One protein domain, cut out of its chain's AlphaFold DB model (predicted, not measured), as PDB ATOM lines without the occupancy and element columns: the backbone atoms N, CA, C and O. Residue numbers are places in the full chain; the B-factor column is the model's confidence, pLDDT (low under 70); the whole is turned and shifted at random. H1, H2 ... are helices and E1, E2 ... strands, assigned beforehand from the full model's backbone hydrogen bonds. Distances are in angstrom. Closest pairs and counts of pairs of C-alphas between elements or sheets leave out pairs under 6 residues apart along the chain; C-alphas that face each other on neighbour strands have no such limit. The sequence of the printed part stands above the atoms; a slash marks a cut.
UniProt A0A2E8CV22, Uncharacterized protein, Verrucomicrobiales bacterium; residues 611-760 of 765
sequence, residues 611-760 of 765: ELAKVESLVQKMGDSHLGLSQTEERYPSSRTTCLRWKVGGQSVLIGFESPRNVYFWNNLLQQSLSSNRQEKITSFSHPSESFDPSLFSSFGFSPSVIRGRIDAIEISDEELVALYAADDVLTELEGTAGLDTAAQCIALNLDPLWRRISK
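AT A GLANCE: This is residues 611 to 760 of the 765 residues of an uncharacterized protein of Verrucomicrobiales bacterium (UniProt A0A2E8CV22). A strongly twisted five-stranded sheet forms the core, with H1 and H7 over one face and H2 over the other. Beyond H1, the helical hairpin of H5 and H6 makes one end of the longest axis, and the small helices H3 and H4 lie at the other end. The printed part has 150 residues, in the order H1 E1 E2 E3 H2 E4 H3 H4 E5 H5 H6 H7; the class is mixed, helices and strands. The mixed sheet runs E1 E2 E3 E4 E5. The whole is compact, with a radius of gyration of the C-alphas of 15.7 A, yet elongated, spanning 51 by 33 by 27 A.

IN THESE COORDINATES: H1, residues 612 to 625, begins at C-alpha 612 (32.769, 22.911, -23.485) and is 19.9 A long. E1 is residues 630 to 635, E2 642 to 648, 19.1 A, and E3 651 to 656. H2, residues 663 to 675, measures 17.9 A, and E4, 680 to 686, 19.5 A. H3 is residues 694 to 700, H4 704 to 708 and E5 711 to 715. H5, residues 718 to 732, is 21.0 A long; H6 is residues 740 to 750, and H7, 752 to 759, ends at C-alpha 759 (26.119, 39.315, -18.561).

HOW THE PARTS SIT: E1 E2 E3 are a meander, each strand the antiparallel neighbour of the one before, with N 632 and O 645 at 2.9 A and N 646 and O 653 at 2.8 A. E3 and E4 are parallel, N 654 and O 681 at 2.8 A; E4 and E5 likewise, N 712 and O 682 at 2.8 A. E3, H2, E4 and E4, H3 H4, E5 are strand-helix-strand units, parallel neighbour strands with helices between, with right-handed crossovers. The domain has three layers, helices on both faces of the sheet: H1 and H7 are on the same face, and H2 is on the opposite face. H1 has a height over the sheet of 9.0 A, H2 9.8 A. H1 touches H5 with residues 614 to 618 alone, the closest C-alphas being Leu 618 and Asp 728, 5.5 A. H5 and H6, a hairpin, touch at a shallow tilt of 10 degrees, opposite ways, closest at C-alphas 727 and 747, 6.4 A. H3 touches H2, C-alphas 697 and 663 closest at 6.8 A, and H4, C-alphas 694 and 704 closest at 5.2 A. Every O i to N i+4 pair is within hydrogen-bond range in H1, H2, H4, H5, H6 and H7; H3 has 0 of 3, but 3 of 4 O i to N i+3 pairs.

THE WHOLE: The two C-alphas farthest apart, Gly 701 and Ala 738, are 51.8 A apart. The printed part has no cut, and no link is long. Mean pLDDT of the printed part is 83.4; residues 627 to 628, 636 to 640 and 677 to 678 are under 70.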
ATOM      1  N   GLU A 611      31.508  21.312 -27.424       87.00
ATOM      2  CA  GLU A 611      32.835  21.094 -26.855       87.00
ATOM      3  C   GLU A 611      33.104  22.185 -25.818       87.00
ATOM      4  O   GLU A 611      33.655  23.245 -26.118       87.00
ATOM      5  N   LEU A 612      32.695  21.930 -24.574       87.50
ATOM      6  CA  LEU A 612      32.769  22.911 -23.485       87.50
ATOM      7  C   LEU A 612      34.185  23.468 -23.255       87.50
ATOM      8  O   LEU A 612      34.304  24.618 -22.858       87.50
ATOM      9  N   ALA A 613      35.241  22.718 -23.592       86.12
ATOM     10  CA  ALA A 613      36.630  23.179 -23.523       86.12
ATOM     11  C   ALA A 613      36.975  24.289 -24.543       86.12
ATOM     12  O   ALA A 613      37.753  25.185 -24.218       86.12
ATOM     13  N   LYS A 614      36.382  24.282 -25.751       85.38
ATOM     14  CA  LYS A 614      36.517  25.401 -26.708       85.38
ATOM     15  C   LYS A 614      35.777  26.637 -26.203       85.38
ATOM     16  O   LYS A 614      36.290  27.750 -26.276       85.38
ATOM     17  N   VAL A 615      34.586  26.435 -25.634       88.00
ATOM     18  CA  VAL A 615      33.803  27.518 -25.018       88.00
ATOM     19  C   VAL A 615      34.545  28.097 -23.805       88.00
ATOM     20  O   VAL A 615      34.617  29.314 -23.683       88.00
ATOM     21  N   GLU A 616      35.164  27.266 -22.961       89.06
ATOM     22  CA  GLU A 616      36.022  27.699 -21.847       89.06
ATOM     23  C   GLU A 616      37.202  28.536 -22.344       89.06
ATOM     24  O   GLU A 616      37.366  29.670 -21.895       89.06
ATOM     25  N   SER A 617      37.969  28.032 -23.319       87.12
ATOM     26  CA  SER A 617      39.137  28.740 -23.856       87.12
ATOM     27  C   SER A 617      38.762  30.096 -24.460       87.12
ATOM     28  O   SER A 617      39.381  31.111 -24.138       87.12
ATOM     29  N   LEU A 618      37.694  30.150 -25.262       87.44
ATOM     30  CA  LEU A 618      37.209  31.394 -25.851       87.44
ATOM     31  C   LEU A 618      36.695  32.378 -24.790       87.44
ATOM     32  O   LEU A 618      37.055  33.553 -24.826       87.44
ATOM     33  N   VAL A 619      35.880  31.925 -23.832       87.44
ATOM     34  CA  VAL A 619      35.345  32.785 -22.761       87.44
ATOM     35  C   VAL A 619      36.482  33.321 -21.881       87.44
ATOM     36  O   VAL A 619      36.478  34.510 -21.565       87.44
ATOM     37  N   GLN A 620      37.491  32.504 -21.558       88.12
ATOM     38  CA  GLN A 620      38.677  32.913 -20.799       88.12
ATOM     39  C   GLN A 620      39.480  33.992 -21.549       88.12
ATOM     40  O   GLN A 620      39.653  35.091 -21.015       88.12
ATOM     41  N   LYS A 621      39.874  33.729 -22.810       85.44
ATOM     42  CA  LYS A 621      40.599  34.679 -23.686       85.44
ATOM     43  C   LYS A 621      39.852  36.010 -23.822       85.44
ATOM     44  O   LYS A 621      40.442  37.084 -23.692       85.44
ATOM     45  N   MET A 622      38.542  35.949 -24.064       84.00
ATOM     46  CA  MET A 622      37.704  37.141 -24.208       84.00
ATOM     47  C   MET A 622      37.587  37.914 -22.890       84.00
ATOM     48  O   MET A 622      37.706  39.140 -22.908       84.00
ATOM     49  N   GLY A 623      37.427  37.223 -21.757       82.44
ATOM     50  CA  GLY A 623      37.357  37.821 -20.423       82.44
ATOM     51  C   GLY A 623      38.625  38.587 -20.035       82.44
ATOM     52  O   GLY A 623      38.520  39.724 -19.575       82.44
ATOM     53  N   ASP A 624      39.808  38.021 -20.294       80.56
ATOM     54  CA  ASP A 624      41.098  38.671 -20.005       80.56
ATOM     55  C   ASP A 624      41.356  39.897 -20.900       80.56
ATOM     56  O   ASP A 624      41.983  40.868 -20.470       80.56
ATOM     57  N   SER A 625      40.841  39.892 -22.134       74.44
ATOM     58  CA  SER A 625      40.968  41.016 -23.077       74.44
ATOM     59  C   SER A 625      40.015  42.193 -22.797       74.44
ATOM     60  O   SER A 625      40.181  43.283 -23.355       74.44
ATOM     61  N   HIS A 626      38.987  42.003 -21.962       73.50
ATOM     62  CA  HIS A 626      37.856  42.927 -21.882       73.50
ATOM     63  C   HIS A 626      38.016  43.999 -20.788       73.50
ATOM     64  O   HIS A 626      37.681  43.793 -19.622       73.50
ATOM     65  N   LEU A 627      38.408  45.210 -21.204       64.31
ATOM     66  CA  LEU A 627      38.697  46.392 -20.362       64.31
ATOM     67  C   LEU A 627      37.630  46.785 -19.312       64.31
ATOM     68  O   LEU A 627      37.930  47.558 -18.404       64.31
ATOM     69  N   GLY A 628      36.385  46.315 -19.444       67.94
ATOM     70  CA  GLY A 628      35.280  46.588 -18.514       67.94
ATOM     71  C   GLY A 628      34.895  45.428 -17.587       67.94
ATOM     72  O   GLY A 628      33.847  45.510 -16.949       67.94
ATOM     73  N   LEU A 629      35.665  44.336 -17.551       80.25
ATOM     74  CA  LEU A 629      35.324  43.102 -16.837       80.25
ATOM     75  C   LEU A 629      36.465  42.670 -15.907       80.25
ATOM     76  O   LEU A 629      37.635  42.768 -16.256       80.25
ATOM     77  N   SER A 630      36.126  42.182 -14.711       82.12
ATOM     78  CA  SER A 630      37.093  41.521 -13.824       82.12
ATOM     79  C   SER A 630      36.818  40.021 -13.817       82.12
ATOM     80  O   SER A 630      35.783  39.582 -13.315       82.12
ATOM     81  N   GLN A 631      37.751  39.264 -14.392       87.31
ATOM     82  CA  GLN A 631      37.779  37.806 -14.408       87.31
ATOM     83  C   GLN A 631      38.598  37.288 -13.217       87.31
ATOM     84  O   GLN A 631      39.653  37.834 -12.892       87.31
ATOM     85  N   THR A 632      38.110  36.241 -12.553       86.25
ATOM     86  CA  THR A 632      38.870  35.448 -11.577       86.25
ATOM     87  C   THR A 632      38.499  33.976 -11.718       86.25
ATOM     88  O   THR A 632      37.321  33.637 -11.593       86.25
ATOM     89  N   GLU A 633      39.489  33.112 -11.933       86.31
ATOM     90  CA  GLU A 633      39.322  31.657 -11.868       86.31
ATOM     91  C   GLU A 633      39.076  31.201 -10.422       86.31
ATOM     92  O   GLU A 633      39.849  31.525  -9.518       86.31
ATOM     93  N   GLU A 634      38.033  30.400 -10.205       82.00
ATOM     94  CA  GLU A 634      37.861  29.591  -8.998       82.00
ATOM     95  C   GLU A 634      37.885  28.103  -9.368       82.00
ATOM     96  O   GLU A 634      37.244  27.664 -10.324       82.00
ATOM     97  N   ARG A 635      38.630  27.311  -8.592       73.44
ATOM     98  CA  ARG A 635      38.606  25.846  -8.656       73.44
ATOM     99  C   ARG A 635      37.802  25.336  -7.474       73.44
ATOM    100  O   ARG A 635      38.208  25.543  -6.330       73.44
ATOM    101  N   TYR A 636      36.675  24.681  -7.734       66.94
ATOM    102  CA  TYR A 636      35.842  24.147  -6.660       66.94
ATOM    103  C   TYR A 636      36.365  22.782  -6.191       66.94
ATOM    104  O   TYR A 636      36.580  21.917  -7.037       66.94
ATOM    105  N   PRO A 637      36.547  22.541  -4.873       51.28
ATOM    106  CA  PRO A 637      37.217  21.332  -4.364       51.28
ATOM    107  C   PRO A 637      36.600  19.991  -4.787       51.28
ATOM    108  O   PRO A 637      37.257  18.960  -4.700       51.28
ATOM    109  N   SER A 638      35.339  19.994  -5.224       53.25
ATOM    110  CA  SER A 638      34.597  18.820  -5.683       53.25
ATOM    111  C   SER A 638      34.572  18.637  -7.208       53.25
ATOM    112  O   SER A 638      33.858  17.758  -7.689       53.25
ATOM    113  N   SER A 639      35.330  19.429  -7.978       60.91
ATOM    114  CA  SER A 639      35.472  19.246  -9.428       60.91
ATOM    115  C   SER A 639      36.895  19.488  -9.933       60.91
ATOM    116  O   SER A 639      37.705  20.164  -9.306       60.91
ATOM    117  N   ARG A 640      37.190  18.937 -11.116       64.62
ATOM    118  CA  ARG A 640      38.402  19.255 -11.886       64.62
ATOM    119  C   ARG A 640      38.201  20.435 -12.841       64.62
ATOM    120  O   ARG A 640      39.196  20.999 -13.283       64.62
ATOM    121  N   THR A 641      36.954  20.789 -13.155       71.94
ATOM    122  CA  THR A 641      36.611  21.917 -14.029       71.94
ATOM    123  C   THR A 641      36.795  23.253 -13.315       71.94
ATOM    124  O   THR A 641      36.341  23.462 -12.187       71.94
ATOM    125  N   THR A 642      37.491  24.163 -13.990       79.25
ATOM    126  CA  THR A 642      37.618  25.569 -13.611       79.25
ATOM    127  C   THR A 642      36.284  26.286 -13.795       79.25
ATOM    128  O   THR A 642      35.491  25.960 -14.676       79.25
ATOM    129  N   CYS A 643      36.011  27.266 -12.938       88.06
ATOM    130  CA  CYS A 643      34.875  28.167 -13.087       88.06
ATOM    131  C   CYS A 643      35.380  29.603 -13.179       88.06
ATOM    132  O   CYS A 643      36.241  30.022 -12.402       88.06
ATOM    133  N   LEU A 644      34.827  30.375 -14.110       88.94
ATOM    134  CA  LEU A 644      35.177  31.781 -14.278       88.94
ATOM    135  C   LEU A 644      34.145  32.631 -13.541       88.94
ATOM    136  O   LEU A 644      32.979  32.680 -13.936       88.94
ATOM    137  N   ARG A 645      34.562  33.327 -12.477       88.75
ATOM    138  CA  ARG A 645      33.762  34.421 -11.920       88.75
ATOM    139  C   ARG A 645      34.085  35.702 -12.681       88.75
ATOM    140  O   ARG A 645      35.208  36.202 -12.637       88.75
ATOM    141  N   TRP A 646      33.071  36.249 -13.327       90.19
ATOM    142  CA  TRP A 646      33.052  37.550 -13.975       90.19
ATOM    143  C   TRP A 646      32.353  38.572 -13.077       90.19
ATOM    144  O   TRP A 646      31.248  38.337 -12.590       90.19
ATOM    145  N   LYS A 647      32.965  39.742 -12.882       85.69
ATOM    146  CA  LYS A 647      32.311  40.900 -12.258       85.69
ATOM    147  C   LYS A 647      31.968  41.929 -13.325       85.69
ATOM    148  O   LYS A 647      32.868  42.494 -13.944       85.69
ATOM    149  N   VAL A 648      30.672  42.178 -13.507       82.12
ATOM    150  CA  VAL A 648      30.120  43.088 -14.523       82.12
ATOM    151  C   VAL A 648      29.037  43.946 -13.874       82.12
ATOM    152  O   VAL A 648      28.151  43.426 -13.204       82.12
ATOM    153  N   GLY A 649      29.118  45.273 -14.015       72.44
ATOM    154  CA  GLY A 649      28.096  46.196 -13.489       72.44
ATOM    155  C   GLY A 649      27.871  46.150 -11.967       72.44
ATOM    156  O   GLY A 649      26.825  46.584 -11.496       72.44
ATOM    157  N   GLY A 650      28.817  45.601 -11.196       73.06
ATOM    158  CA  GLY A 650      28.670  45.360  -9.753       73.06
ATOM    159  C   GLY A 650      28.000  44.028  -9.385       73.06
ATOM    160  O   GLY A 650      27.926  43.702  -8.203       73.06
ATOM    161  N   GLN A 651      27.561  43.238 -10.368       80.44
ATOM    162  CA  GLN A 651      27.067  41.875 -10.173       80.44
ATOM    163  C   GLN A 651      28.180  40.841 -10.367       80.44
ATOM    164  O   GLN A 651      29.187  41.096 -11.032       80.44
ATOM    165  N   SER A 652      27.983  39.669  -9.764       87.56
ATOM    166  CA  SER A 652      28.873  38.513  -9.853       87.56
ATOM    167  C   SER A 652      28.201  37.448 -10.720       87.56
ATOM    168  O   SER A 652      27.096  37.007 -10.402       87.56
ATOM    169  N   VAL A 653      28.836  37.064 -11.825       89.69
ATOM    170  CA  VAL A 653      28.386  35.990 -12.718       89.69
ATOM    171  C   VAL A 653      29.416  34.872 -12.652       89.69
ATOM    172  O   VAL A 653      30.595  35.107 -12.883       89.69
ATOM    173  N   LEU A 654      28.983  33.665 -12.315       90.44
ATOM    174  CA  LEU A 654      29.818  32.485 -12.153       90.44
ATOM    175  C   LEU A 654      29.515  31.496 -13.281       90.44
ATOM    176  O   LEU A 654      28.399  30.991 -13.386       90.44
ATOM    177  N   ILE A 655      30.498  31.262 -14.144       91.56
ATOM    178  CA  ILE A 655      30.364  30.481 -15.375       91.56
ATOM    179  C   ILE A 655      31.033  29.118 -15.171       91.56
ATOM    180  O   ILE A 655      32.203  29.064 -14.789       91.56
ATOM    181  N   GLY A 656      30.288  28.035 -15.414       90.69
ATOM    182  CA  GLY A 656      30.787  26.658 -15.336       90.69
ATOM    183  C   GLY A 656      30.845  25.978 -16.707       90.69
ATOM    184  O   GLY A 656      29.923  26.116 -17.510       90.69
ATOM    185  N   PHE A 657      31.907  25.209 -16.954       89.31
ATOM    186  CA  PHE A 657      32.182  24.533 -18.233       89.31
ATOM    187  C   PHE A 657      32.011  23.010 -18.128       89.31
ATOM    188  O   PHE A 657      32.838  22.222 -18.575       89.31
ATOM    189  N   GLU A 658      30.912  22.597 -17.501       89.75
ATOM    190  CA  GLU A 658      30.592  21.206 -17.174       89.75
ATOM    191  C   GLU A 658      29.308  20.755 -17.898       89.75
ATOM    192  O   GLU A 658      28.440  21.577 -18.194       89.75
ATOM    193  N   SER A 659      29.152  19.454 -18.173       86.44
ATOM    194  CA  SER A 659      27.928  18.922 -18.801       86.44
ATOM    195  C   SER A 659      26.664  19.322 -18.010       86.44
ATOM    196  O   SER A 659      26.643  19.195 -16.779       86.44
ATOM    197  N   PRO A 660      25.563  19.717 -18.683       84.81
ATOM    198  CA  PRO A 660      24.253  19.919 -18.055       84.81
ATOM    199  C   PRO A 660      23.740  18.720 -17.242       84.81
ATOM    200  O   PRO A 660      22.931  18.892 -16.334       84.81
ATOM    201  N   ARG A 661      24.225  17.503 -17.532       84.50
ATOM    202  CA  ARG A 661      23.866  16.262 -16.826       84.50
ATOM    203  C   ARG A 661      24.650  16.044 -15.530       84.50
ATOM    204  O   ARG A 661      24.282  15.167 -14.750       84.50
ATOM    205  N   ASN A 662      25.712  16.809 -15.263       86.75
ATOM    206  CA  ASN A 662      26.495  16.694 -14.032       86.75
ATOM    207  C   ASN A 662      25.800  17.424 -12.866       86.75
ATOM    208  O   ASN A 662      26.247  18.468 -12.385       86.75
ATOM    209  N   VAL A 663      24.668  16.873 -12.415       85.38
ATOM    210  CA  VAL A 663      23.824  17.479 -11.367       85.38
ATOM    211  C   VAL A 663      24.615  17.728 -10.078       85.38
ATOM    212  O   VAL A 663      24.387  18.732  -9.416       85.38
ATOM    213  N   TYR A 664      25.593  16.876  -9.746       84.81
ATOM    214  CA  TYR A 664      26.448  17.042  -8.565       84.81
ATOM    215  C   TYR A 664      27.318  18.303  -8.629       84.81
ATOM    216  O   TYR A 664      27.385  19.038  -7.643       84.81
ATOM    217  N   PHE A 665      27.952  18.587  -9.773       88.19
ATOM    218  CA  PHE A 665      28.710  19.825  -9.979       88.19
ATOM    219  C   PHE A 665      27.812  21.055  -9.814       88.19
ATOM    220  O   PHE A 665      28.077  21.912  -8.969       88.19
ATOM    221  N   TRP A 666      26.703  21.101 -10.559       89.25
ATOM    222  CA  TRP A 666      25.783  22.238 -10.538       89.25
ATOM    223  C   TRP A 666      25.117  22.423  -9.168       89.25
ATOM    224  O   TRP A 666      24.933  23.557  -8.731       89.25
ATOM    225  N   ASN A 667      24.819  21.336  -8.450       87.62
ATOM    226  CA  ASN A 667      24.302  21.376  -7.083       87.62
ATOM    227  C   ASN A 667      25.334  21.940  -6.096       87.62
ATOM    228  O   ASN A 667      24.990  22.804  -5.296       87.62
ATOM    229  N   ASN A 668      26.593  21.495  -6.154       86.62
ATOM    230  CA  ASN A 668      27.651  22.013  -5.278       86.62
ATOM    231  C   ASN A 668      27.855  23.522  -5.489       86.62
ATOM    232  O   ASN A 668      27.956  24.284  -4.527       86.62
ATOM    233  N   LEU A 669      27.870  23.952  -6.751       86.81
ATOM    234  CA  LEU A 669      28.050  25.343  -7.158       86.81
ATOM    235  C   LEU A 669      26.826  26.205  -6.761       86.81
ATOM    236  O   LEU A 669      26.989  27.313  -6.242       86.81
ATOM    237  N   LEU A 670      25.603  25.668  -6.875       87.38
ATOM    238  CA  LEU A 670      24.370  26.279  -6.358       87.38
ATOM    239  C   LEU A 670      24.384  26.424  -4.830       87.38
ATOM    240  O   LEU A 670      24.119  27.513  -4.319       87.38
ATOM    241  N   GLN A 671      24.726  25.361  -4.097       85.75
ATOM    242  CA  GLN A 671      24.811  25.379  -2.634       85.75
ATOM    243  C   GLN A 671      25.838  26.411  -2.149       85.75
ATOM    244  O   GLN A 671      25.533  27.185  -1.248       85.75
ATOM    245  N   GLN A 672      27.006  26.509  -2.793       81.25
ATOM    246  CA  GLN A 672      28.014  27.521  -2.457       81.25
ATOM    247  C   GLN A 672      27.555  28.952  -2.788       81.25
ATOM    248  O   GLN A 672      27.738  29.847  -1.960       81.25
ATOM    249  N   SER A 673      26.897  29.176  -3.933       83.31
ATOM    250  CA  SER A 673      26.287  30.477  -4.269       83.31
ATOM    251  C   SER A 673      25.280  30.912  -3.195       83.31
ATOM    252  O   SER A 673      25.362  32.036  -2.695       83.31
ATOM    253  N   LEU A 674      24.403  30.002  -2.755       82.38
ATOM    254  CA  LEU A 674      23.439  30.244  -1.677       82.38
ATOM    255  C   LEU A 674      24.123  30.509  -0.322       82.38
ATOM    256  O   LEU A 674      23.761  31.467   0.358       82.38
ATOM    257  N   SER A 675      25.140  29.725   0.055       80.69
ATOM    258  CA  SER A 675      25.892  29.912   1.309       80.69
ATOM    259  C   SER A 675      26.734  31.193   1.349       80.69
ATOM    260  O   SER A 675      27.063  31.674   2.429       80.69
ATOM    261  N   SER A 676      27.098  31.760   0.195       71.38
ATOM    262  CA  SER A 676      28.028  32.896   0.110       71.38
ATOM    263  C   SER A 676      27.466  34.244   0.595       71.38
ATOM    264  O   SER A 676      28.220  35.215   0.675       71.38
ATOM    265  N   ASN A 677      26.153  34.338   0.854       63.38
ATOM    266  CA  ASN A 677      25.387  35.588   1.017       63.38
ATOM    267  C   ASN A 677      25.477  36.574  -0.169       63.38
ATOM    268  O   ASN A 677      24.972  37.696  -0.086       63.38
ATOM    269  N   ARG A 678      26.075  36.178  -1.298       69.75
ATOM    270  CA  ARG A 678      26.146  36.994  -2.512       69.75
ATOM    271  C   ARG A 678      24.991  36.648  -3.452       69.75
ATOM    272  O   ARG A 678      24.576  35.493  -3.590       69.75
ATOM    273  N   GLN A 679      24.500  37.662  -4.154       72.38
ATOM    274  CA  GLN A 679      23.615  37.474  -5.302       72.38
ATOM    275  C   GLN A 679      24.480  37.191  -6.539       72.38
ATOM    276  O   GLN A 679      24.705  38.078  -7.362       72.38
ATOM    277  N   GLU A 680      25.041  35.978  -6.617       85.62
ATOM    278  CA  GLU A 680      25.779  35.519  -7.801       85.62
ATOM    279  C   GLU A 680      24.829  34.784  -8.757       85.62
ATOM    280  O   GLU A 680      24.134  33.846  -8.348       85.62
ATOM    281  N   LYS A 681      24.816  35.205 -10.027       89.69
ATOM    282  CA  LYS A 681      24.188  34.478 -11.140       89.69
ATOM    283  C   LYS A 681      25.096  33.316 -11.518       89.69
ATOM    284  O   LYS A 681      26.270  33.538 -11.788       89.69
ATOM    285  N   ILE A 682      24.561  32.109 -11.615       91.62
ATOM    286  CA  ILE A 682      25.255  30.962 -12.202       91.62
ATOM    287  C   ILE A 682      24.884  30.906 -13.685       91.62
ATOM    288  O   ILE A 682      23.725  31.114 -14.033       91.62
ATOM    289  N   THR A 683      25.853  30.642 -14.556       92.75
ATOM    290  CA  THR A 683      25.637  30.463 -15.999       92.75
ATOM    291  C   THR A 683      26.116  29.079 -16.419       92.75
ATOM    292  O   THR A 683      27.265  28.717 -16.149       92.75
ATOM    293  N   SER A 684      25.241  28.321 -17.079       92.38
ATOM    294  CA  SER A 684      25.565  27.050 -17.732       92.38
ATOM    295  C   SER A 684      25.356  27.160 -19.241       92.38
ATOM    296  O   SER A 684      24.554  27.971 -19.705       92.38
ATOM    297  N   PHE A 685      26.078  26.349 -20.013       91.38
ATOM    298  CA  PHE A 685      25.897  26.236 -21.461       91.38
ATOM    299  C   PHE A 685      25.264  24.887 -21.802       91.38
ATOM    300  O   PHE A 685      25.657  23.855 -21.257       91.38
ATOM    301  N   SER A 686      24.288  24.894 -22.702       90.81
ATOM    302  CA  SER A 686      23.571  23.704 -23.165       90.81
ATOM    303  C   SER A 686      23.383  23.734 -24.682       90.81
ATOM    304  O   SER A 686      23.635  24.743 -25.337       90.81
ATOM    305  N   HIS A 687      22.954  22.611 -25.252       89.94
ATOM    306  CA  HIS A 687      22.663  22.458 -26.680       89.94
ATOM    307  C   HIS A 687      21.306  21.750 -26.829       89.94
ATOM    308  O   HIS A 687      20.976  20.958 -25.943       89.94
ATOM    309  N   PRO A 688      20.544  21.903 -27.926       84.38
ATOM    310  CA  PRO A 688      19.281  21.176 -28.117       84.38
ATOM    311  C   PRO A 688      19.388  19.639 -28.008       84.38
ATOM    312  O   PRO A 688      18.409  18.960 -27.707       84.38
ATOM    313  N   SER A 689      20.583  19.069 -28.211       82.25
ATOM    314  CA  SER A 689      20.881  17.638 -28.007       82.25
ATOM    315  C   SER A 689      21.180  17.238 -26.550       82.25
ATOM    316  O   SER A 689      21.186  16.053 -26.216       82.25
ATOM    317  N   GLU A 690      21.486  18.208 -25.689       82.88
ATOM    318  CA  GLU A 690      21.805  18.042 -24.269       82.88
ATOM    319  C   GLU A 690      21.338  19.286 -23.499       82.88
ATOM    320  O   GLU A 690      22.117  20.167 -23.128       82.88
ATOM    321  N   SER A 691      20.020  19.377 -23.320       85.62
ATOM    322  CA  SER A 691      19.373  20.466 -22.598       85.62
ATOM    323  C   SER A 691      19.615  20.370 -21.086       85.62
ATOM    324  O   SER A 691      19.819  19.292 -20.522       85.62
ATOM    325  N   PHE A 692      19.593  21.522 -20.416       87.25
ATOM    326  CA  PHE A 692      19.678  21.610 -18.960       87.25
ATOM    327  C   PHE A 692      18.279  21.441 -18.358       87.25
ATOM    328  O   PHE A 692      17.396  22.255 -18.629       87.25
ATOM    329  N   ASP A 693      18.077  20.412 -17.531       87.44
ATOM    330  CA  ASP A 693      16.792  20.145 -16.877       87.44
ATOM    331  C   ASP A 693      16.825  20.477 -15.369       87.44
ATOM    332  O   ASP A 693      17.432  19.741 -14.583       87.44
ATOM    333  N   PRO A 694      16.124  21.540 -14.921       86.25
ATOM    334  CA  PRO A 694      15.950  21.847 -13.504       86.25
ATOM    335  C   PRO A 694      15.247  20.748 -12.689       86.25
ATOM    336  O   PRO A 694      15.365  20.755 -11.466       86.25
ATOM    337  N   SER A 695      14.516  19.809 -13.307       83.19
ATOM    338  CA  SER A 695      13.796  18.759 -12.568       83.19
ATOM    339  C   SER A 695      14.738  17.809 -11.816       83.19
ATOM    340  O   SER A 695      14.416  17.370 -10.709       83.19
ATOM    341  N   LEU A 696      15.940  17.567 -12.354       83.19
ATOM    342  CA  LEU A 696      16.940  16.645 -11.800       83.19
ATOM    343  C   LEU A 696      17.371  17.010 -10.367       83.19
ATOM    344  O   LEU A 696      17.652  16.137  -9.541       83.19
ATOM    345  N   PHE A 697      17.356  18.302 -10.045       82.94
ATOM    346  CA  PHE A 697      17.730  18.860  -8.744       82.94
ATOM    347  C   PHE A 697      16.668  18.653  -7.652       82.94
ATOM    348  O   PHE A 697      16.960  18.867  -6.476       82.94
ATOM    349  N   SER A 698      15.465  18.179  -8.002       82.12
ATOM    350  CA  SER A 698      14.418  17.830  -7.023       82.12
ATOM    351  C   SER A 698      14.903  16.755  -6.038       82.12
ATOM    352  O   SER A 698      14.528  16.762  -4.869       82.12
ATOM    353  N   SER A 699      15.807  15.876  -6.491       77.62
ATOM    354  CA  SER A 699      16.492  14.866  -5.667       77.62
ATOM    355  C   SER A 699      17.444  15.455  -4.608       77.62
ATOM    356  O   SER A 699      17.801  14.765  -3.657       77.62
ATOM    357  N   PHE A 700      17.802  16.737  -4.734       76.88
ATOM    358  CA  PHE A 700      18.614  17.506  -3.787       76.88
ATOM    359  C   PHE A 700      17.773  18.513  -2.974       76.88
ATOM    360  O   PHE A 700      18.327  19.344  -2.260       76.88
ATOM    361  N   GLY A 701      16.436  18.456  -3.073       79.31
ATOM    362  CA  GLY A 701      15.515  19.308  -2.311       79.31
ATOM    363  C   GLY A 701      15.283  20.714  -2.881       79.31
ATOM    364  O   GLY A 701      14.604  21.516  -2.241       79.31
ATOM    365  N   PHE A 702      15.803  21.032  -4.070       83.06
ATOM    366  CA  PHE A 702      15.582  22.331  -4.716       83.06
ATOM    367  C   PHE A 702      14.369  22.306  -5.650       83.06
ATOM    368  O   PHE A 702      14.235  21.411  -6.483       83.06
ATOM    369  N   SER A 703      13.505  23.325  -5.564       84.44
ATOM    370  CA  SER A 703      12.399  23.487  -6.514       84.44
ATOM    371  C   SER A 703      12.888  24.087  -7.845       84.44
ATOM    372  O   SER A 703      13.788  24.939  -7.840       84.44
ATOM    373  N   PRO A 704      12.278  23.726  -8.996       83.69
ATOM    374  CA  PRO A 704      12.611  24.298 -10.308       83.69
ATOM    375  C   PRO A 704      12.624  25.834 -10.349       83.69
ATOM    376  O   PRO A 704      13.408  26.419 -11.096       83.69
ATOM    377  N   SER A 705      11.800  26.489  -9.526       80.44
ATOM    378  CA  SER A 705      11.748  27.949  -9.380       80.44
ATOM    379  C   SER A 705      13.023  28.522  -8.753       80.44
ATOM    380  O   SER A 705      13.584  29.478  -9.284       80.44
ATOM    381  N   VAL A 706      13.536  27.915  -7.673       82.25
ATOM    382  CA  VAL A 706      14.796  28.338  -7.024       82.25
ATOM    383  C   VAL A 706      15.980  28.181  -7.977       82.25
ATOM    384  O   VAL A 706      16.858  29.041  -8.022       82.25
ATOM    385  N   ILE A 707      15.980  27.113  -8.777       85.25
ATOM    386  CA  ILE A 707      17.039  26.833  -9.751       85.25
ATOM    387  C   ILE A 707      17.002  27.848 -10.891       85.25
ATOM    388  O   ILE A 707      18.026  28.457 -11.170       85.25
ATOM    389  N   ARG A 708      15.835  28.122 -11.489       84.19
ATOM    390  CA  ARG A 708      15.682  29.182 -12.509       84.19
ATOM    391  C   ARG A 708      15.988  30.584 -11.964       84.19
ATOM    392  O   ARG A 708      16.432  31.446 -12.712       84.19
ATOM    393  N   GLY A 709      15.804  30.802 -10.661       82.19
ATOM    394  CA  GLY A 709      16.199  32.023  -9.956       82.19
ATOM    395  C   GLY A 709      17.699  32.141  -9.638       82.19
ATOM    396  O   GLY A 709      18.101  33.145  -9.048       82.19
ATOM    397  N   ARG A 710      18.534  31.148  -9.986       85.81
ATOM    398  CA  ARG A 710      19.987  31.149  -9.709       85.81
ATOM    399  C   ARG A 710      20.872  30.675 -10.862       85.81
ATOM    400  O   ARG A 710      21.963  31.217 -11.001       85.81
ATOM    401  N   ILE A 711      20.433  29.704 -11.661       90.06
ATOM    402  CA  ILE A 711      21.141  29.136 -12.815       90.06
ATOM    403  C   ILE A 711      20.435  29.572 -14.103       90.06
ATOM    404  O   ILE A 711      19.291  29.195 -14.354       90.06
ATOM    405  N   ASP A 712      21.141  30.347 -14.923       90.75
ATOM    406  CA  ASP A 712      20.750  30.716 -16.282       90.75
ATOM    407  C   ASP A 712      21.370  29.719 -17.271       90.75
ATOM    408  O   ASP A 712      22.594  29.655 -17.412       90.75
ATOM    409  N   ALA A 713      20.528  28.914 -17.919       90.25
ATOM    410  CA  ALA A 713      20.955  27.915 -18.892       90.25
ATOM    411  C   ALA A 713      20.931  28.510 -20.304       90.25
ATOM    412  O   ALA A 713      19.877  28.661 -20.928       90.25
ATOM    413  N   ILE A 714      22.110  28.854 -20.813       90.62
ATOM    414  CA  ILE A 714      22.301  29.410 -22.149       90.62
ATOM    415  C   ILE A 714      22.334  28.260 -23.156       90.62
ATOM    416  O   ILE A 714      23.374  27.654 -23.404       90.62
ATOM    417  N   GLU A 715      21.175  27.984 -23.750       89.50
ATOM    418  CA  GLU A 715      21.053  27.081 -24.895       89.50
ATOM    419  C   GLU A 715      21.677  27.722 -26.143       89.50
ATOM    420  O   GLU A 715      21.251  28.793 -26.587       89.50
ATOM    421  N   ILE A 716      22.719  27.088 -26.672       89.94
ATOM    422  CA  ILE A 716      23.462  27.501 -27.864       89.94
ATOM    423  C   ILE A 716      22.900  26.725 -29.060       89.94
ATOM    424  O   ILE A 716      22.776  25.503 -29.002       89.94
ATOM    425  N   SER A 717      22.561  27.428 -30.136       89.12
ATOM    426  CA  SER A 717      22.134  26.834 -31.413       89.12
ATOM    427  C   SER A 717      23.317  26.363 -32.275       89.12
ATOM    428  O   SER A 717      24.432  26.853 -32.103       89.12
ATOM    429  N   ASP A 718      23.085  25.474 -33.253       86.69
ATOM    430  CA  ASP A 718      24.124  25.048 -34.213       86.69
ATOM    431  C   ASP A 718      24.804  26.251 -34.907       86.69
ATOM    432  O   ASP A 718      26.020  26.255 -35.091       86.69
ATOM    433  N   GLU A 719      24.046  27.303 -35.246       86.38
ATOM    434  CA  GLU A 719      24.571  28.527 -35.874       86.38
ATOM    435  C   GLU A 719      25.479  29.333 -34.925       86.38
ATOM    436  O   GLU A 719      26.570  29.755 -35.317       86.38
ATOM    437  N   GLU A 720      25.078  29.510 -33.658       87.25
ATOM    438  CA  GLU A 720      25.919  30.151 -32.636       87.25
ATOM    439  C   GLU A 720      27.182  29.322 -32.341       87.25
ATOM    440  O   GLU A 720      28.259  29.882 -32.150       87.25
ATOM    441  N   LEU A 721      27.070  27.991 -32.340       88.50
ATOM    442  CA  LEU A 721      28.166  27.053 -32.088       88.50
ATOM    443  C   LEU A 721      29.211  27.075 -33.218       88.50
ATOM    444  O   LEU A 721      30.412  27.104 -32.941       88.50
ATOM    445  N   VAL A 722      28.778  27.159 -34.482       89.56
ATOM    446  CA  VAL A 722      29.667  27.403 -35.636       89.56
ATOM    447  C   VAL A 722      30.418  28.727 -35.479       89.56
ATOM    448  O   VAL A 722      31.641  28.757 -35.637       89.56
ATOM    449  N   ALA A 723      29.716  29.814 -35.141       88.75
ATOM    450  CA  ALA A 723      30.326  31.133 -34.968       88.75
ATOM    451  C   ALA A 723      31.325  31.173 -33.793       88.75
ATOM    452  O   ALA A 723      32.361  31.834 -33.881       88.75
ATOM    453  N   LEU A 724      31.048  30.433 -32.712       89.12
ATOM    454  CA  LEU A 724      31.948  30.274 -31.567       89.12
ATOM    455  C   LEU A 724      33.243  29.545 -31.945       89.12
ATOM    456  O   LEU A 724      34.326  30.033 -31.632       89.12
ATOM    457  N   TYR A 725      33.158  28.413 -32.643       90.38
ATOM    458  CA  TYR A 725      34.357  27.660 -33.028       90.38
ATOM    459  C   TYR A 725      35.175  28.394 -34.092       90.38
ATOM    460  O   TYR A 725      36.397  28.432 -33.993       90.38
ATOM    461  N   ALA A 726      34.523  29.063 -35.048       88.69
ATOM    462  CA  ALA A 726      35.210  29.925 -36.006       88.69
ATOM    463  C   ALA A 726      35.942  31.100 -35.325       88.69
ATOM    464  O   ALA A 726      36.992  31.526 -35.804       88.69
ATOM    465  N   ALA A 727      35.418  31.613 -34.207       88.06
ATOM    466  CA  ALA A 727      36.066  32.659 -33.422       88.06
ATOM    467  C   ALA A 727      37.268  32.149 -32.604       88.06
ATOM    468  O   ALA A 727      38.309  32.808 -32.607       88.06
ATOM    469  N   ASP A 728      37.161  30.995 -31.934       89.12
ATOM    470  CA  ASP A 728      38.274  30.417 -31.160       89.12
ATOM    471  C   ASP A 728      39.414  29.921 -32.062       89.12
ATOM    472  O   ASP A 728      40.582  30.207 -31.789       89.12
ATOM    473  N   ASP A 729      39.092  29.273 -33.187       87.94
ATOM    474  CA  ASP A 729      40.078  28.871 -34.194       87.94
ATOM    475  C   ASP A 729      40.845  30.110 -34.722       87.94
ATOM    476  O   ASP A 729      42.075  30.103 -34.762       87.94
ATOM    477  N   VAL A 730      40.153  31.215 -35.054       87.44
ATOM    478  CA  VAL A 730      40.788  32.461 -35.544       87.44
ATOM    479  C   VAL A 730      41.582  33.200 -34.460       87.44
ATOM    480  O   VAL A 730      42.608  33.802 -34.777       87.44
ATOM    481  N   LEU A 731      41.160  33.164 -33.191       85.44
ATOM    482  CA  LEU A 731      41.970  33.698 -32.088       85.44
ATOM    483  C   LEU A 731      43.248  32.881 -31.905       85.44
ATOM    484  O   LEU A 731      44.328  33.463 -31.843       85.44
ATOM    485  N   THR A 732      43.131  31.554 -31.902       86.44
ATOM    486  CA  THR A 732      44.256  30.627 -31.721       86.44
ATOM    487  C   THR A 732      45.251  30.704 -32.889       86.44
ATOM    488  O   THR A 732      46.459  30.695 -32.670       86.44
ATOM    489  N   GLU A 733      44.779  30.897 -34.129       85.62
ATOM    490  CA  GLU A 733      45.625  31.201 -35.301       85.62
ATOM    491  C   GLU A 733      46.396  32.535 -35.188       85.62
ATOM    492  O   GLU A 733      47.367  32.745 -35.919       85.62
ATOM    493  N   LEU A 734      45.963  33.452 -34.314       83.38
ATOM    494  CA  LEU A 734      46.529  34.795 -34.144       83.38
ATOM    495  C   LEU A 734      47.243  35.001 -32.796       83.38
ATOM    496  O   LEU A 734      47.769  36.096 -32.556       83.38
ATOM    497  N   GLU A 735      47.325  33.977 -31.944       81.75
ATOM    498  CA  GLU A 735      48.077  34.012 -30.688       81.75
ATOM    499  C   GLU A 735      49.559  34.360 -30.928       81.75
ATOM    500  O   GLU A 735      50.224  33.850 -31.831       81.75
ATOM    501  N   GLY A 736      50.080  35.310 -30.146       74.44
ATOM    502  CA  GLY A 736      51.436  35.849 -30.318       74.44
ATOM    503  C   GLY A 736      51.627  36.809 -31.504       74.44
ATOM    504  O   GLY A 736      52.728  37.335 -31.678       74.44
ATOM    505  N   THR A 737      50.591  37.090 -32.306       81.50
ATOM    506  CA  THR A 737      50.655  38.087 -33.390       81.50
ATOM    507  C   THR A 737      50.191  39.472 -32.931       81.50
ATOM    508  O   THR A 737      49.324  39.611 -32.070       81.50
ATOM    509  N   ALA A 738      50.685  40.527 -33.588       72.31
ATOM    510  CA  ALA A 738      50.222  41.903 -33.365       72.31
ATOM    511  C   ALA A 738      48.770  42.172 -33.836       72.31
ATOM    512  O   ALA A 738      48.303  43.305 -33.758       72.31
ATOM    513  N   GLY A 739      48.063  41.160 -34.359       75.38
ATOM    514  CA  GLY A 739      46.651  41.251 -34.737       75.38
ATOM    515  C   GLY A 739      45.672  40.895 -33.613       75.38
ATOM    516  O   GLY A 739      44.486  41.197 -33.753       75.38
ATOM    517  N   LEU A 740      46.137  40.281 -32.517       80.12
ATOM    518  CA  LEU A 740      45.279  39.663 -31.496       80.12
ATOM    519  C   LEU A 740      44.273  40.641 -30.866       80.12
ATOM    520  O   LEU A 740      43.080  40.352 -30.869       80.12
ATOM    521  N   ASP A 741      44.705  41.834 -30.443       79.38
ATOM    522  CA  ASP A 741      43.806  42.856 -29.872       79.38
ATOM    523  C   ASP A 741      42.708  43.288 -30.860       79.38
ATOM    524  O   ASP A 741      41.576  43.585 -30.474       79.38
ATOM    525  N   THR A 742      43.028  43.305 -32.159       81.62
ATOM    526  CA  THR A 742      42.066  43.648 -33.217       81.62
ATOM    527  C   THR A 742      41.105  42.485 -33.465       81.62
ATOM    528  O   THR A 742      39.915  42.714 -33.671       81.62
ATOM    529  N   ALA A 743      41.588  41.239 -33.399       81.75
ATOM    530  CA  ALA A 743      40.760  40.043 -33.518       81.75
ATOM    531  C   ALA A 743      39.769  39.921 -32.355       81.75
ATOM    532  O   ALA A 743      38.569  39.791 -32.602       81.75
ATOM    533  N   ALA A 744      40.240  40.084 -31.116       82.06
ATOM    534  CA  ALA A 744      39.404  40.112 -29.919       82.06
ATOM    535  C   ALA A 744      38.316  41.197 -30.017       82.06
ATOM    536  O   ALA A 744      37.146  40.913 -29.784       82.06
ATOM    537  N   GLN A 745      38.643  42.414 -30.473       82.69
ATOM    538  CA  GLN A 745      37.639  43.467 -30.699       82.69
ATOM    539  C   GLN A 745      36.615  43.121 -31.795       82.69
ATOM    540  O   GLN A 745      35.441  43.473 -31.671       82.69
ATOM    541  N   CYS A 746      37.017  42.432 -32.868       82.31
ATOM    542  CA  CYS A 746      36.084  41.998 -33.914       82.31
ATOM    543  C   CYS A 746      35.151  40.882 -33.413       82.31
ATOM    544  O   CYS A 746      33.952  40.913 -33.680       82.31
ATOM    545  N   ILE A 747      35.684  39.937 -32.639       84.31
ATOM    546  CA  ILE A 747      34.949  38.799 -32.070       84.31
ATOM    547  C   ILE A 747      34.034  39.236 -30.917       84.31
ATOM    548  O   ILE A 747      32.899  38.767 -30.829       84.31
ATOM    549  N   ALA A 748      34.451  40.216 -30.108       82.31
ATOM    550  CA  ALA A 748      33.599  40.888 -29.126       82.31
ATOM    551  C   ALA A 748      32.331  41.471 -29.771       82.31
ATOM    552  O   ALA A 748      31.252  41.374 -29.198       82.31
ATOM    553  N   LEU A 749      32.456  42.042 -30.975       82.88
ATOM    554  CA  LEU A 749      31.330  42.613 -31.718       82.88
ATOM    555  C   LEU A 749      30.497  41.558 -32.463       82.88
ATOM    556  O   LEU A 749      29.290  41.740 -32.580       82.88
ATOM    557  N   ASN A 750      31.103  40.470 -32.953       82.50
ATOM    558  CA  ASN A 750      30.371  39.394 -33.637       82.50
ATOM    559  C   ASN A 750      29.520  38.566 -32.654       82.50
ATOM    560  O   ASN A 750      28.374  38.237 -32.943       82.50
ATOM    561  N   LEU A 751      30.064  38.279 -31.466       84.50
ATOM    562  CA  LEU A 751      29.423  37.476 -30.416       84.50
ATOM    563  C   LEU A 751      28.750  38.321 -29.312       84.50
ATOM    564  O   LEU A 751      28.326  37.784 -28.289       84.50
ATOM    565  N   ASP A 752      28.583  39.631 -29.529       82.94
ATOM    566  CA  ASP A 752      27.860  40.567 -28.648       82.94
ATOM    567  C   ASP A 752      26.488  40.042 -28.149       82.94
ATOM    568  O   ASP A 752      26.206  40.182 -26.955       82.94
ATOM    569  N   PRO A 753      25.655  39.346 -28.957       84.69
ATOM    570  CA  PRO A 753      24.440  38.703 -28.451       84.69
ATOM    571  C   PRO A 753      24.697  37.700 -27.314       84.69
ATOM    572  O   PRO A 753      23.972  37.713 -26.318       84.69
ATOM    573  N   LEU A 754      25.746  36.875 -27.409       85.44
ATOM    574  CA  LEU A 754      26.108  35.900 -26.379       85.44
ATOM    575  C   LEU A 754      26.701  36.580 -25.141       85.44
ATOM    576  O   LEU A 754      26.303  36.260 -24.020       85.44
ATOM    577  N   TRP A 755      27.589  37.564 -25.321       85.62
ATOM    578  CA  TRP A 755      28.156  38.326 -24.202       85.62
ATOM    579  C   TRP A 755      27.063  39.037 -23.397       85.62
ATOM    580  O   TRP A 755      27.106  39.054 -22.164       85.62
ATOM    581  N   ARG A 756      26.018  39.538 -24.072       84.94
ATOM    582  CA  ARG A 756      24.806  40.066 -23.429       84.94
ATOM    583  C   ARG A 756      23.982  38.984 -22.732       84.94
ATOM    584  O   ARG A 756      23.520  39.248 -21.629       84.94
ATOM    585  N   ARG A 757      23.809  37.781 -23.301       87.38
ATOM    586  CA  ARG A 757      23.122  36.654 -22.622       87.38
ATOM    587  C   ARG A 757      23.833  36.287 -21.308       87.38
ATOM    588  O   ARG A 757      23.194  36.267 -20.259       87.38
ATOM    589  N   ILE A 758      25.157  36.113 -21.343       86.00
ATOM    590  CA  ILE A 758      25.982  35.800 -20.161       86.00
ATOM    591  C   ILE A 758      25.881  36.914 -19.107       86.00
ATOM    592  O   ILE A 758      25.547  36.641 -17.954       86.00
ATOM    593  N   SER A 759      26.096  38.175 -19.495       82.69
ATOM    594  CA  SER A 759      26.119  39.315 -18.561       82.69
ATOM    595  C   SER A 759      24.744  39.839 -18.120       82.69
ATOM    596  O   SER A 759      24.679  40.650 -17.195       82.69
ATOM    597  N   LYS A 760      23.635  39.396 -18.731       82.50
ATOM    598  CA  LYS A 760      22.281  39.841 -18.360       82.50
ATOM    599  C   LYS A 760      21.957  39.448 -16.905       82.50
ATOM    600  O   LYS A 760      22.098  38.267 -16.570       82.50
TER     601      LYS A 760